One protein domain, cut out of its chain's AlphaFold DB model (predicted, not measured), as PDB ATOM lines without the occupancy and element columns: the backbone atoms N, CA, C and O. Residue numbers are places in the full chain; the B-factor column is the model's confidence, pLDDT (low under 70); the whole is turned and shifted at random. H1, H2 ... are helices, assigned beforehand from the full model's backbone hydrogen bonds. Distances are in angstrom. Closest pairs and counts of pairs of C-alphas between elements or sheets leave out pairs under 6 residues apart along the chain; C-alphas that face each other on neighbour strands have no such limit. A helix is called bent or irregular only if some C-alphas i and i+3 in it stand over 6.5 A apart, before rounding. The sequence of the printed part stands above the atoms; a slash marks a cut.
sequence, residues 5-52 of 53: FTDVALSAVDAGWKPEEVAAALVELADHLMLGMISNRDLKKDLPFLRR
ATOM      1  N   PHE A   5      12.717 -24.641 -35.327       84.88
ATOM      2  CA  PHE A   5      11.468 -23.885 -35.466       84.88
ATOM      3  C   PHE A   5      11.456 -22.683 -34.529       84.88
ATOM      4  O   PHE A   5      11.077 -21.581 -34.922       84.88
ATOM      5  N   THR A   6      11.931 -22.896 -33.309       91.12
ATOM      6  CA  THR A   6      12.080 -21.867 -32.289       91.12
ATOM      7  C   THR A   6      13.066 -20.792 -32.753       91.12
ATOM      8  O   THR A   6      12.765 -19.610 -32.625       91.12
ATOM      9  N   ASP A   7      14.185 -21.173 -33.377       94.88
ATOM     10  CA  ASP A   7      15.166 -20.221 -33.923       94.88
ATOM     11  C   ASP A   7      14.574 -19.337 -35.033       94.88
ATOM     12  O   ASP A   7      14.839 -18.135 -35.086       94.88
ATOM     13  N   VAL A   8      13.741 -19.908 -35.910       94.25
ATOM     14  CA  VAL A   8      13.051 -19.152 -36.970       94.25
ATOM     15  C   VAL A   8      12.026 -18.188 -36.376       94.25
ATOM     16  O   VAL A   8      11.966 -17.033 -36.796       94.25
ATOM     17  N   ALA A   9      11.255 -18.632 -35.380       95.50
ATOM     18  CA  ALA A   9      10.283 -17.783 -34.702       95.50
ATOM     19  C   ALA A   9      10.963 -16.598 -33.998       95.50
ATOM     20  O   ALA A   9      10.526 -15.459 -34.150       95.50
ATOM     21  N   LEU A  10      12.065 -16.856 -33.287       96.06
ATOM     22  CA  LEU A  10      12.854 -15.816 -32.625       96.06
ATOM     23  C   LEU A  10      13.473 -14.848 -33.640       96.06
ATOM     24  O   LEU A  10      13.348 -13.642 -33.473       96.06
ATOM     25  N   SER A  11      14.033 -15.355 -34.741       96.62
ATOM     26  CA  SER A  11      14.601 -14.507 -35.800       96.62
ATOM     27  C   SER A  11      13.553 -13.602 -36.457       96.62
ATOM     28  O   SER A  11      13.861 -12.476 -36.839       96.62
ATOM     29  N   ALA A  12      12.310 -14.072 -36.600       96.62
ATOM     30  CA  ALA A  12      11.221 -13.262 -37.140       96.62
ATOM     31  C   ALA A  12      10.836 -12.122 -36.184       96.62
ATOM     32  O   ALA A  12      10.641 -10.987 -36.626       96.62
ATOM     33  N   VAL A  13      10.796 -12.402 -34.877       97.62
ATOM     34  CA  VAL A  13      10.583 -11.373 -33.847       97.62
ATOM     35  C   VAL A  13      11.737 -10.366 -33.842       97.62
ATOM     36  O   VAL A  13      11.489  -9.162 -33.860       97.62
ATOM     37  N   ASP A  14      12.984 -10.833 -33.915       97.81
ATOM     38  CA  ASP A  14      14.173  -9.972 -33.997       97.81
ATOM     39  C   ASP A  14      14.174  -9.099 -35.266       97.81
ATOM     40  O   ASP A  14      14.671  -7.971 -35.255       97.81
ATOM     41  N   ALA A  15      13.565  -9.578 -36.354       97.62
ATOM     42  CA  ALA A  15      13.352  -8.821 -37.587       97.62
ATOM     43  C   ALA A  15      12.193  -7.804 -37.505       97.62
ATOM     44  O   ALA A  15      11.910  -7.116 -38.488       97.62
ATOM     45  N   GLY A  16      11.527  -7.690 -36.353       97.94
ATOM     46  CA  GLY A  16      10.499  -6.686 -36.074       97.94
ATOM     47  C   GLY A  16       9.057  -7.161 -36.252       97.94
ATOM     48  O   GLY A  16       8.146  -6.335 -36.188       97.94
ATOM     49  N   TRP A  17       8.827  -8.459 -36.466       98.12
ATOM     50  CA  TRP A  17       7.470  -9.008 -36.486       98.12
ATOM     51  C   TRP A  17       6.908  -9.081 -35.073       98.12
ATOM     52  O   TRP A  17       7.631  -9.351 -34.109       98.12
ATOM     53  N   LYS A  18       5.593  -8.896 -34.934       98.19
ATOM     54  CA  LYS A  18       4.955  -9.107 -33.636       98.19
ATOM     55  C   LYS A  18       4.876 -10.604 -33.326       98.19
ATOM     56  O   LYS A  18       4.587 -11.389 -34.233       98.19
ATOM     57  N   PRO A  19       5.055 -11.026 -32.063       97.00
ATOM     58  CA  PRO A  19       4.933 -12.433 -31.688       97.00
ATOM     59  C   PRO A  19       3.608 -13.075 -32.124       97.00
ATOM     60  O   PRO A  19       3.591 -14.233 -32.535       97.00
ATOM     61  N   GLU A  20       2.506 -12.323 -32.093       97.31
ATOM     62  CA  GLU A  20       1.186 -12.794 -32.521       97.31
ATOM     63  C   GLU A  20       1.121 -13.051 -34.035       97.31
ATOM     64  O   GLU A  20       0.495 -14.016 -34.471       97.31
ATOM     65  N   GLU A  21       1.798 -12.222 -34.835       97.62
ATOM     66  CA  GLU A  21       1.888 -12.379 -36.293       97.62
ATOM     67  C   GLU A  21       2.740 -13.599 -36.654       97.62
ATOM     68  O   GLU A  21       2.361 -14.386 -37.521       97.62
ATOM     69  N   VAL A  22       3.852 -13.805 -35.942       97.44
ATOM     70  CA  VAL A  22       4.700 -14.994 -36.103       97.44
ATOM     71  C   VAL A  22       3.922 -16.260 -35.743       97.44
ATOM     72  O   VAL A  22       3.950 -17.235 -36.492       97.44
ATOM     73  N   ALA A  23       3.182 -16.249 -34.630       95.31
ATOM     74  CA  ALA A  23       2.359 -17.382 -34.224       95.31
ATOM     75  C   ALA A  23       1.277 -17.706 -35.268       95.31
ATOM     76  O   ALA A  23       1.129 -18.867 -35.649       95.31
ATOM     77  N   ALA A  24       0.567 -16.692 -35.773       97.75
ATOM     78  CA  ALA A  24      -0.447 -16.870 -36.810       97.75
ATOM     79  C   ALA A  24       0.148 -17.458 -38.100       97.75
ATOM     80  O   ALA A  24      -0.379 -18.438 -38.625       97.75
ATOM     81  N   ALA A  25       1.285 -16.927 -38.561       96.81
ATOM     82  CA  ALA A  25       1.964 -17.415 -39.758       96.81
ATOM     83  C   ALA A  25       2.442 -18.870 -39.615       96.81
ATOM     84  O   ALA A  25       2.365 -19.649 -40.565       96.81
ATOM     85  N   LEU A  26       2.920 -19.266 -38.430       95.12
ATOM     86  CA  LEU A  26       3.342 -20.645 -38.170       95.12
ATOM     87  C   LEU A  26       2.163 -21.624 -38.143       95.12
ATOM     88  O   LEU A  26       2.295 -22.740 -38.646       95.12
ATOM     89  N   VAL A  27       1.016 -21.213 -37.596       95.88
ATOM     90  CA  VAL A  27      -0.218 -22.014 -37.635       95.88
ATOM     91  C   VAL A  27      -0.695 -22.178 -39.077       95.88
ATOM     92  O   VAL A  27      -0.928 -23.300 -39.521       95.88
ATOM     93  N   GLU A  28      -0.746 -21.088 -39.839       97.56
ATOM     94  CA  GLU A  28      -1.137 -21.120 -41.249       97.56
ATOM     95  C   GLU A  28      -0.192 -21.997 -42.088       97.56
ATOM     96  O   GLU A  28      -0.628 -22.768 -42.947       97.56
ATOM     97  N   LEU A  29       1.116 -21.939 -41.821       95.31
ATOM     98  CA  LEU A  29       2.096 -22.813 -42.458       95.31
ATOM     99  C   LEU A  29       1.828 -24.291 -42.140       95.31
ATOM    100  O   LEU A  29       1.880 -25.131 -43.042       95.31
ATOM    101  N   ALA A  30       1.545 -24.619 -40.879       95.19
ATOM    102  CA  ALA A  30       1.250 -25.986 -40.463       95.19
ATOM    103  C   ALA A  30      -0.009 -26.534 -41.155       95.19
ATOM    104  O   ALA A  30       0.009 -27.665 -41.654       95.19
ATOM    105  N   ASP A  31      -1.057 -25.717 -41.266       97.50
ATOM    106  CA  ASP A  31      -2.293 -26.080 -41.963       97.50
ATOM    107  C   ASP A  31      -2.040 -26.352 -43.451       97.50
ATOM    108  O   ASP A  31      -2.451 -27.391 -43.980       97.50
ATOM    109  N   HIS A  32      -1.292 -25.481 -44.129       97.62
ATOM    110  CA  HIS A  32      -0.942 -25.682 -45.534       97.62
ATOM    111  C   HIS A  32      -0.079 -26.928 -45.758       97.62
ATOM    112  O   HIS A  32      -0.292 -27.660 -46.731       97.62
ATOM    113  N   LEU A  33       0.863 -27.216 -44.856       97.12
ATOM    114  CA  LEU A  33       1.660 -28.442 -44.917       97.12
ATOM    115  C   LEU A  33       0.782 -29.687 -44.758       97.12
ATOM    116  O   LEU A  33       0.926 -30.637 -45.531       97.12
ATOM    117  N   MET A  34      -0.158 -29.676 -43.811       96.88
ATOM    118  CA  MET A  34      -1.114 -30.767 -43.623       96.88
ATOM    119  C   MET A  34      -1.965 -30.987 -44.882       96.88
ATOM    120  O   MET A  34      -2.066 -32.120 -45.364       96.88
ATOM    121  N   LEU A  35      -2.543 -29.922 -45.444       97.62
ATOM    122  CA  LEU A  35      -3.338 -30.000 -46.672       97.62
ATOM    123  C   LEU A  35      -2.507 -30.560 -47.833       97.62
ATOM    124  O   LEU A  35      -2.937 -31.500 -48.503       97.62
ATOM    125  N   GLY A  36      -1.279 -30.067 -48.013       97.12
ATOM    126  CA  GLY A  36      -0.356 -30.568 -49.028       97.12
ATOM    127  C   GLY A  36      -0.023 -32.054 -48.858       97.12
ATOM    128  O   GLY A  36       0.031 -32.796 -49.840       97.12
ATOM    129  N   MET A  37       0.152 -32.534 -47.622       97.31
ATOM    130  CA  MET A  37       0.365 -33.959 -47.347       97.31
ATOM    131  C   MET A  37      -0.840 -34.816 -47.750       97.31
ATOM    132  O   MET A  37      -0.651 -35.888 -48.333       97.31
ATOM    133  N   ILE A  38      -2.061 -34.353 -47.470       96.12
ATOM    134  CA  ILE A  38      -3.297 -35.050 -47.851       96.12
ATOM    135  C   ILE A  38      -3.413 -35.111 -49.377       96.12
ATOM    136  O   ILE A  38      -3.528 -36.206 -49.930       96.12
ATOM    137  N   SER A  39      -3.278 -33.973 -50.062       95.44
ATOM    138  CA  SER A  39      -3.341 -33.913 -51.527       95.44
ATOM    139  C   SER A  39      -2.282 -34.800 -52.187       95.44
ATOM    140  O   SER A  39      -2.585 -35.550 -53.113       95.44
ATOM    141  N   ASN A  40      -1.048 -34.790 -51.675       95.25
ATOM    142  CA  ASN A  40       0.026 -35.642 -52.188       95.25
ATOM    143  C   ASN A  40      -0.244 -37.132 -51.962       95.25
ATOM    144  O   ASN A  40       0.119 -37.963 -52.799       95.25
ATOM    145  N   ARG A  41      -0.854 -37.499 -50.831       94.50
ATOM    146  CA  ARG A  41      -1.255 -38.883 -50.562       94.50
ATOM    147  C   ARG A  41      -2.299 -39.347 -51.569       94.50
ATOM    148  O   ARG A  41      -2.189 -40.463 -52.069       94.50
ATOM    149  N   ASP A  42      -3.288 -38.512 -51.850       94.31
ATOM    150  CA  ASP A  42      -4.381 -38.869 -52.748       94.31
ATOM    151  C   ASP A  42      -3.880 -38.948 -54.201       94.31
ATOM    152  O   ASP A  42      -4.073 -39.973 -54.852       94.31
ATOM    153  N   LEU A  43      -3.037 -38.003 -54.638       93.00
ATOM    154  CA  LEU A  43      -2.339 -38.098 -55.926       93.00
ATOM    155  C   LEU A  43      -1.517 -39.392 -56.055       93.00
ATOM    156  O   LEU A  43      -1.547 -40.042 -57.098       93.00
ATOM    157  N   LYS A  44      -0.790 -39.802 -55.006       94.06
ATOM    158  CA  LYS A  44      -0.026 -41.064 -55.012       94.06
ATOM    159  C   LYS A  44      -0.915 -42.300 -55.169       94.06
ATOM    160  O   LYS A  44      -0.450 -43.277 -55.753       94.06
ATOM    161  N   LYS A  45      -2.152 -42.280 -54.661       92.88
ATOM    162  CA  LYS A  45      -3.121 -43.375 -54.855       92.88
ATOM    163  C   LYS A  45      -3.632 -43.433 -56.290       92.88
ATOM    164  O   LYS A  45      -3.812 -44.531 -56.809       92.88
ATOM    165  N   ASP A  46      -3.815 -42.279 -56.923       91.75
ATOM    166  CA  ASP A  46      -4.376 -42.183 -58.273       91.75
ATOM    167  C   ASP A  46      -3.324 -42.411 -59.369       91.75
ATOM    168  O   ASP A  46      -3.626 -42.937 -60.444       91.75
ATOM    169  N   LEU A  47      -2.057 -42.084 -59.087       93.50
ATOM    170  CA  LEU A  47      -0.934 -42.180 -60.026       93.50
ATOM    171  C   LEU A  47      -0.813 -43.542 -60.749       93.50
ATOM    172  O   LEU A  47      -0.578 -43.542 -61.959       93.50
ATOM    173  N   PRO A  48      -0.978 -44.710 -60.090       92.88
ATOM    174  CA  PRO A  48      -0.913 -46.011 -60.757       92.88
ATOM    175  C   PRO A  48      -2.021 -46.233 -61.794       92.88
ATOM    176  O   PRO A  48      -1.801 -46.959 -62.762       92.88
ATOM    177  N   PHE A  49      -3.196 -45.628 -61.606       90.62
ATOM    178  CA  PHE A  49      -4.311 -45.723 -62.550       90.62
ATOM    179  C   PHE A  49      -4.123 -44.765 -63.726       90.62
ATOM    180  O   PHE A  49      -4.384 -45.137 -64.868       90.62
ATOM    181  N   LEU A  50      -3.598 -43.565 -63.462       86.06
ATOM    182  CA  LEU A  50      -3.308 -42.559 -64.486       86.06
ATOM    183  C   LEU A  50      -2.153 -42.971 -65.413       86.06
ATOM    184  O   LEU A  50      -2.216 -42.717 -66.607       86.06
ATOM    185  N   ARG A  51      -1.126 -43.656 -64.891       83.88
ATOM    186  CA  ARG A  51       0.031 -44.130 -65.681       83.88
ATOM    187  C   ARG A  51      -0.266 -45.308 -66.617       83.88
ATOM    188  O   ARG A  51       0.615 -45.695 -67.376       83.88
ATOM    189  N   ARG A  52      -1.444 -45.931 -66.511       74.44
ATOM    190  CA  ARG A  52      -1.852 -47.095 -67.323       74.44
ATOM    191  C   ARG A  52      -2.695 -46.721 -68.550       74.44
ATOM    192  O   ARG A  52      -3.083 -47.629 -69.281       74.44
TER     193      ARG A  52
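Overview. This is residues 5 to 52 of the 53 residues of an uncharacterized protein of Rhizobium sp. NFR07 (UniProt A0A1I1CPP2). One long helix, H2, makes a rod, and a short helix, H1, folds back beside its first turns, giving a lopsided helical hairpin with one short arm and one long one. Most of the long arm sticks out alone, for residues 27 to 52 stand free, of which 27 to 50 belong to H2. The printed part has 48 residues with two named helices, H1 then H2, and no named strand; the class is all helix. It is extended, with a radius of gyration of the C-alphas of 16.9 A, and spans 52 by 15 by 13 A.

Arrangement. H1, residues 5 to 14, is joined by a tight link of 4 residues to H2, residues 19 to 50. The two helices touch, H2 with residues 19 to 23 alone, and their closest C-alphas are those of Val 13 and Pro 19, 6.1 A apart. They form a helical hairpin and run opposite ways at a steep tilt of 42 degrees. In H1 every O i to N i+4 pair is within hydrogen-bond range; in H2 26 of 28 are.

Along the chain. H1 begins at C-alpha 5 (11.468, -23.885, -35.466) and measures 14.2 A from first to last C-alpha. H2 begins at C-alpha 19 (4.933, -12.433, -31.688), ends at C-alpha 50 (-3.308, -42.559, -64.486) and measures 45.3 A. It has a kink of 28 degrees near residue 44 and is only just irregular, with C-alphas 45 and 48 6.8 A apart.

Size, cuts and confidence. The two C-alphas farthest apart are those of Gly 16 and Arg 52, at 52.6 A. The printed part has no cut, and its one link between helices is tight. The mean pLDDT of the printed part is 94.7, and no printed residue is under 70.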